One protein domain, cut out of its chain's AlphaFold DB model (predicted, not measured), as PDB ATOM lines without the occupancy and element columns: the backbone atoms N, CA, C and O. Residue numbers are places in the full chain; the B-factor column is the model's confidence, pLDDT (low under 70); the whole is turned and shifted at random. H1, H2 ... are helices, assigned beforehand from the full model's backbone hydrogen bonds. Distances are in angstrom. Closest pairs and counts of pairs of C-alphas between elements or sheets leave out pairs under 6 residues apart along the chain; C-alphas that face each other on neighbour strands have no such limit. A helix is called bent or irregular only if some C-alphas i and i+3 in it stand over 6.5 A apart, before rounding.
ATOM      1  N   ASP A 304     174.341 173.201 192.951       89.94
ATOM      2  CA  ASP A 304     174.247 171.864 193.553       89.94
ATOM      3  C   ASP A 304     172.929 171.732 194.330       89.94
ATOM      4  O   ASP A 304     172.513 172.642 195.054       89.94
ATOM      5  N   ILE A 305     172.285 170.573 194.213       89.69
ATOM      6  CA  ILE A 305     170.955 170.334 194.774       89.69
ATOM      7  C   ILE A 305     170.912 170.522 196.298       89.69
ATOM      8  O   ILE A 305     169.917 171.000 196.840       89.69
ATOM      9  N   GLY A 306     172.006 170.216 197.003       86.50
ATOM     10  CA  GLY A 306     172.130 170.421 198.447       86.50
ATOM     11  C   GLY A 306     172.371 171.877 198.853       86.50
ATOM     12  O   GLY A 306     172.342 172.195 200.042       86.50
ATOM     13  N   ARG A 307     172.616 172.772 197.889       87.44
ATOM     14  CA  ARG A 307     172.737 174.222 198.106       87.44
ATOM     15  C   ARG A 307     171.413 174.956 197.957       87.44
ATOM     16  O   ARG A 307     171.341 176.108 198.381       87.44
ATOM     17  N   ILE A 308     170.377 174.311 197.419       91.69
ATOM     18  CA  ILE A 308     169.043 174.896 197.296       91.69
ATOM     19  C   ILE A 308     168.382 174.988 198.684       91.69
ATOM     20  O   ILE A 308     168.163 173.962 199.338       91.69
ATOM     21  N   PRO A 309     168.023 176.196 199.160       91.00
ATOM     22  CA  PRO A 309     167.311 176.353 200.424       91.00
ATOM     23  C   PRO A 309     166.013 175.537 200.461       91.00
ATOM     24  O   PRO A 309     165.196 175.601 199.547       91.00
ATOM     25  N   GLY A 310     165.821 174.782 201.543       89.38
ATOM     26  CA  GLY A 310     164.709 173.838 201.696       89.38
ATOM     27  C   GLY A 310     165.078 172.385 201.375       89.38
ATOM     28  O   GLY A 310     164.391 171.477 201.840       89.38
ATOM     29  N   ILE A 311     166.198 172.141 200.685       89.56
ATOM     30  CA  ILE A 311     166.703 170.791 200.411       89.56
ATOM     31  C   ILE A 311     167.807 170.442 201.413       89.56
ATOM     32  O   ILE A 311     168.980 170.758 201.244       89.56
ATOM     33  N   GLY A 312     167.413 169.783 202.504       85.75
ATOM     34  CA  GLY A 312     168.350 169.309 203.525       85.75
ATOM     35  C   GLY A 312     169.158 168.085 203.082       85.75
ATOM     36  O   GLY A 312     168.794 167.392 202.134       85.75
ATOM     37  N   PHE A 313     170.210 167.756 203.841       83.12
ATOM     38  CA  PHE A 313     171.147 166.660 203.547       83.12
ATOM     39  C   PHE A 313     170.471 165.347 203.126       83.12
ATOM     40  O   PHE A 313     170.802 164.792 202.085       83.12
ATOM     41  N   LYS A 314     169.487 164.863 203.900       85.62
ATOM     42  CA  LYS A 314     168.791 163.600 203.603       85.62
ATOM     43  C   LYS A 314     168.022 163.645 202.281       85.62
ATOM     44  O   LYS A 314     168.004 162.653 201.563       85.62
ATOM     45  N   LEU A 315     167.373 164.770 201.979       89.31
ATOM     46  CA  LEU A 315     166.624 164.925 200.733       89.31
ATOM     47  C   LEU A 315     167.580 165.051 199.547       89.31
ATOM     48  O   LEU A 315     167.389 164.365 198.554       89.31
ATOM     49  N   ALA A 316     168.645 165.846 199.684       88.75
ATOM     50  CA  ALA A 316     169.690 165.953 198.672       88.75
ATOM     51  C   ALA A 316     170.310 164.583 198.355       88.75
ATOM     52  O   ALA A 316     170.479 164.255 197.192       88.75
ATOM     53  N   GLN A 317     170.589 163.759 199.371       85.31
ATOM     54  CA  GLN A 317     171.096 162.393 199.189       85.31
ATOM     55  C   GLN A 317     170.132 161.516 198.388       85.31
ATOM     56  O   GLN A 317     170.545 160.908 197.409       85.31
ATOM     57  N   LYS A 318     168.843 161.517 198.746       88.38
ATOM     58  CA  LYS A 318     167.824 160.773 197.994       88.38
ATOM     59  C   LYS A 318     167.710 161.241 196.545       88.38
ATOM     60  O   LYS A 318     167.574 160.414 195.657       88.38
ATOM     61  N   LEU A 319     167.768 162.552 196.308       89.50
ATOM     62  CA  LEU A 319     167.738 163.110 194.956       89.50
ATOM     63  C   LEU A 319     168.986 162.707 194.168       89.50
ATOM     64  O   LEU A 319     168.863 162.300 193.024       89.50
ATOM     65  N   ARG A 320     170.173 162.748 194.781       88.81
ATOM     66  CA  ARG A 320     171.407 162.279 194.138       88.81
ATOM     67  C   ARG A 320     171.328 160.805 193.775       88.81
ATOM     68  O   ARG A 320     171.605 160.461 192.639       88.81
ATOM     69  N   GLU A 321     170.915 159.957 194.711       88.81
ATOM     70  CA  GLU A 321     170.771 158.521 194.470       88.81
ATOM     71  C   GLU A 321     169.762 158.223 193.359       88.81
ATOM     72  O   GLU A 321     170.019 157.384 192.498       88.81
ATOM     73  N   PHE A 322     168.650 158.960 193.338       89.25
ATOM     74  CA  PHE A 322     167.639 158.851 192.293       89.25
ATOM     75  C   PHE A 322     168.193 159.201 190.906       89.25
ATOM     76  O   PHE A 322     167.979 158.439 189.971       89.25
ATOM     77  N   ILE A 323     168.945 160.301 190.785       89.12
ATOM     78  CA  ILE A 323     169.530 160.758 189.513       89.12
ATOM     79  C   ILE A 323     170.710 159.892 189.060       89.12
ATOM     80  O   ILE A 323     170.877 159.648 187.870       89.12
ATOM     81  N   LEU A 324     171.545 159.441 189.995       87.12
ATOM     82  CA  LEU A 324     172.758 158.675 189.698       87.12
ATOM     83  C   LEU A 324     172.494 157.170 189.559       87.12
ATOM     84  O   LEU A 324     173.396 156.436 189.161       87.12
ATOM     85  N   HIS A 325     171.299 156.701 189.931       86.44
ATOM     86  CA  HIS A 325     170.934 155.282 190.037       86.44
ATOM     87  C   HIS A 325     171.875 154.453 190.935       86.44
ATOM     88  O   HIS A 325     171.968 153.232 190.806       86.44
ATOM     89  N   ARG A 326     172.586 155.113 191.855       83.44
ATOM     90  CA  ARG A 326     173.483 154.504 192.846       83.44
ATOM     91  C   ARG A 326     173.690 155.440 194.039       83.44
ATOM     92  O   ARG A 326     173.505 156.650 193.888       83.44
ATOM     93  N   PRO A 327     174.143 154.935 195.199       79.31
ATOM     94  CA  PRO A 327     174.516 155.790 196.320       79.31
ATOM     95  C   PRO A 327     175.622 156.782 195.931       79.31
ATOM     96  O   PRO A 327     176.625 156.395 195.326       79.31
ATOM     97  N   ALA A 328     175.450 158.054 196.297       72.44
ATOM     98  CA  ALA A 328     176.444 159.093 196.034       72.44
ATOM     99  C   ALA A 328     177.694 158.884 196.903       72.44
ATOM    100  O   ALA A 328     177.590 158.717 198.122       72.44
ATOM    101  N   ALA A 329     178.877 158.938 196.285       68.31
ATOM    102  CA  ALA A 329     180.140 158.879 197.010       68.31
ATOM    103  C   ALA A 329     180.371 160.177 197.808       68.31
ATOM    104  O   ALA A 329     180.107 161.292 197.339       68.31
ATOM    105  N   PHE A 330     180.851 160.033 199.042       63.34
ATOM    106  CA  PHE A 330     181.272 161.162 199.863       63.34
ATOM    107  C   PHE A 330     182.753 161.398 199.650       63.34
ATOM    108  O   PHE A 330     183.532 160.456 199.737       63.34
ATOM    109  N   SER A 331     183.135 162.657 199.433       55.84
ATOM    110  CA  SER A 331     184.552 162.988 199.418       55.84
ATOM    111  C   SER A 331     185.117 162.777 200.822       55.84
ATOM    112  O   SER A 331     184.580 163.314 201.794       55.84
ATOM    113  N   ASP A 332     186.243 162.071 200.931       47.53
ATOM    114  CA  ASP A 332     187.071 162.016 202.148       47.53
ATOM    115  C   ASP A 332     187.783 163.369 202.432       47.53
ATOM    116  O   ASP A 332     188.725 163.461 203.222       47.53
ATOM    117  N   GLY A 333     187.353 164.447 201.764       48.53
ATOM    118  CA  GLY A 333     187.971 165.766 201.779       48.53
ATOM    119  C   GLY A 333     187.639 166.632 203.001       48.53
ATOM    120  O   GLY A 333     186.787 166.336 203.836       48.53
ATOM    121  N   LEU A 334     188.315 167.784 203.069       42.19
ATOM    122  CA  LEU A 334     188.313 168.751 204.182       42.19
ATOM    123  C   LEU A 334     186.958 169.437 204.471       42.19
ATOM    124  O   LEU A 334     186.869 170.222 205.419       42.19
ATOM    125  N   VAL A 335     185.917 169.182 203.672       47.94
ATOM    126  CA  VAL A 335     184.577 169.769 203.818       47.94
ATOM    127  C   VAL A 335     183.591 168.666 204.191       47.94
ATOM    128  O   VAL A 335     183.143 167.899 203.342       47.94
ATOM    129  N   TYR A 336     183.211 168.609 205.468       41.38
ATOM    130  CA  TYR A 336     182.239 167.628 205.948       41.38
ATOM    131  C   TYR A 336     180.900 167.780 205.201       41.38
ATOM    132  O   TYR A 336     180.225 168.805 205.328       41.38
ATOM    133  N   GLY A 337     180.520 166.758 204.426       48.94
ATOM    134  CA  GLY A 337     179.282 166.725 203.640       48.94
ATOM    135  C   GLY A 337     179.410 167.115 202.162       48.94
ATOM    136  O   GLY A 337     178.379 167.221 201.499       48.94
ATOM    137  N   GLY A 338     180.627 167.316 201.638       54.47
ATOM    138  CA  GLY A 338     180.864 167.403 200.193       54.47
ATOM    139  C   GLY A 338     180.723 166.032 199.526       54.47
ATOM    140  O   GLY A 338     181.382 165.074 199.938       54.47
ATOM    141  N   THR A 339     179.853 165.919 198.522       58.75
ATOM    142  CA  THR A 339     179.806 164.746 197.639       58.75
ATOM    143  C   THR A 339     180.888 164.876 196.570       58.75
ATOM    144  O   THR A 339     181.207 165.993 196.165       58.75
ATOM    145  N   GLU A 340     181.476 163.758 196.138       63.16
ATOM    146  CA  GLU A 340     182.477 163.767 195.051       63.16
ATOM    147  C   GLU A 340     181.852 164.198 193.722       63.16
ATOM    148  O   GLU A 340     182.489 164.839 192.892       63.16
ATOM    149  N   GLU A 341     180.566 163.895 193.562       68.62
ATOM    150  CA  GLU A 341     179.774 164.202 192.384       68.62
ATOM    151  C   GLU A 341     178.807 165.350 192.696       68.62
ATOM    152  O   GLU A 341     178.083 165.335 193.701       68.62
ATOM    153  N   ALA A 342     178.801 166.361 191.827       74.56
ATOM    154  CA  ALA A 342     177.837 167.449 191.875       74.56
ATOM    155  C   ALA A 342     176.602 167.049 191.060       74.56
ATOM    156  O   ALA A 342     176.705 166.825 189.859       74.56
ATOM    157  N   VAL A 343     175.443 166.970 191.717       86.12
ATOM    158  CA  VAL A 343     174.143 166.872 191.037       86.12
ATOM    159  C   VAL A 343     173.499 168.240 191.140       86.12
ATOM    160  O   VAL A 343     173.204 168.713 192.244       86.12
ATOM    161  N   ALA A 344     173.320 168.891 190.001       91.50
ATOM    162  CA  ALA A 344     172.769 170.226 189.926       91.50
ATOM    163  C   ALA A 344     171.234 170.188 189.976       91.50
ATOM    164  O   ALA A 344     170.589 169.188 189.652       91.50
ATOM    165  N   ALA A 345     170.614 171.298 190.375       91.44
ATOM    166  CA  ALA A 345     169.157 171.415 190.368       91.44
ATOM    167  C   ALA A 345     168.571 171.222 188.958       91.44
ATOM    168  O   ALA A 345     167.481 170.660 188.817       91.44
ATOM    169  N   GLY A 346     169.320 171.621 187.923       90.31
ATOM    170  CA  GLY A 346     168.948 171.405 186.528       90.31
ATOM    171  C   GLY A 346     168.879 169.928 186.144       90.31
ATOM    172  O   GLY A 346     167.961 169.548 185.418       90.31
ATOM    173  N   ASP A 347     169.775 169.092 186.674       90.81
ATOM    174  CA  ASP A 347     169.780 167.645 186.418       90.81
ATOM    175  C   ASP A 347     168.500 167.010 186.965       90.81
ATOM    176  O   ASP A 347     167.796 166.295 186.253       90.81
ATOM    177  N   VAL A 348     168.133 167.367 188.201       90.25
ATOM    178  CA  VAL A 348     166.894 166.905 188.843       90.25
ATOM    179  C   VAL A 348     165.662 167.353 188.059       90.25
ATOM    180  O   VAL A 348     164.756 166.559 187.814       90.25
ATOM    181  N   ARG A 349     165.622 168.623 187.644       89.69
ATOM    182  CA  ARG A 349     164.488 169.194 186.906       89.69
ATOM    183  C   ARG A 349     164.289 168.538 185.537       89.69
ATOM    184  O   ARG A 349     163.149 168.364 185.118       89.69
ATOM    185  N   LYS A 350     165.380 168.214 184.835       89.94
ATOM    186  CA  LYS A 350     165.364 167.677 183.464       89.94
ATOM    187  C   LYS A 350     165.274 166.149 183.407       89.94
ATOM    188  O   LYS A 350     165.013 165.615 182.335       89.94
ATOM    189  N   HIS A 351     165.437 165.448 184.529       83.88
ATOM    190  CA  HIS A 351     165.491 163.983 184.560       83.88
ATOM    191  C   HIS A 351     164.249 163.295 183.965       83.88
ATOM    192  O   HIS A 351     164.375 162.304 183.257       83.88
ATOM    193  N   HIS A 352     163.052 163.863 184.154       64.62
ATOM    194  CA  HIS A 352     161.811 163.326 183.576       64.62
ATOM    195  C   HIS A 352     161.677 163.509 182.056       64.62
ATOM    196  O   HIS A 352     160.762 162.953 181.461       64.62
ATOM    197  N   SER A 353     162.547 164.289 181.413       51.91
ATOM    198  CA  SER A 353     162.516 164.495 179.960       51.91
ATOM    199  C   SER A 353     163.324 163.449 179.181       51.91
ATOM    200  O   SER A 353     163.415 163.560 177.963       51.91
ATOM    201  N   ALA A 354     163.927 162.469 179.864       46.00
ATOM    202  CA  ALA A 354     164.843 161.487 179.277       46.00
ATOM    203  C   ALA A 354     164.448 160.015 179.530       46.00
ATOM    204  O   ALA A 354     165.237 159.126 179.215       46.00
ATOM    205  N   SER A 355     163.271 159.746 180.111       35.66
ATOM    206  CA  SER A 355     162.767 158.391 180.410       35.66
ATOM    207  C   SER A 355     161.469 158.082 179.689       35.66
ATOM    208  O   SER A 355     160.618 158.999 179.615       35.66
TER     209      SER A 355
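What this domain is: This is residues 304 to 355 of the 355 residues of the protein "Putative dna polymerase protein" of Botryosphaeria parva (strain UCR-NP2) (UniProt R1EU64). Look for two short helices, H1 and H2, set at a slant to each other, with a long loop, residues 325 to 344, that swings out from the end of H1 and folds back to the start of H2. The tip of this loop at Leu 334 and the end at Ser 355 make the long axis. The printed part has 52 residues with H1 then H2, no named strand; it is all helix by class, though only 21 residues are in named elements. It is compact, radius of gyration of the C-alphas 11.0 A, and only just elongated, spanning 36 by 23 by 15 A.

How they stand to each other: Start at H1, residues 313 to 324, the longest helix; every O i to N i+4 pair in it is within hydrogen-bond range. With residues 319 to 323 alone it touches H2, residues 345 to 353, where 3 of 5 such pairs are. Their closest C-alphas, Ile 323 and Val 348, are 6.7 A apart. They run the same way at a steep tilt of 42 degrees.

Where its parts are: Find C-alpha 313 at (171.147, 166.660, 203.547); from there H1 runs 16.1 A. H2 runs 14.2 A to C-alpha 353 at (162.516, 164.495, 179.960) and is irregular: C-alphas 349 and 352 are 7.3 A apart.

The domain as a whole: The two farthest C-alphas, Leu 334 and Ser 355, are 36.4 A apart. The H1 to H2 link is long, 20 residues. The printed part has no cut; pLDDT is under 70 at residues 329 to 341 and 352 to 355.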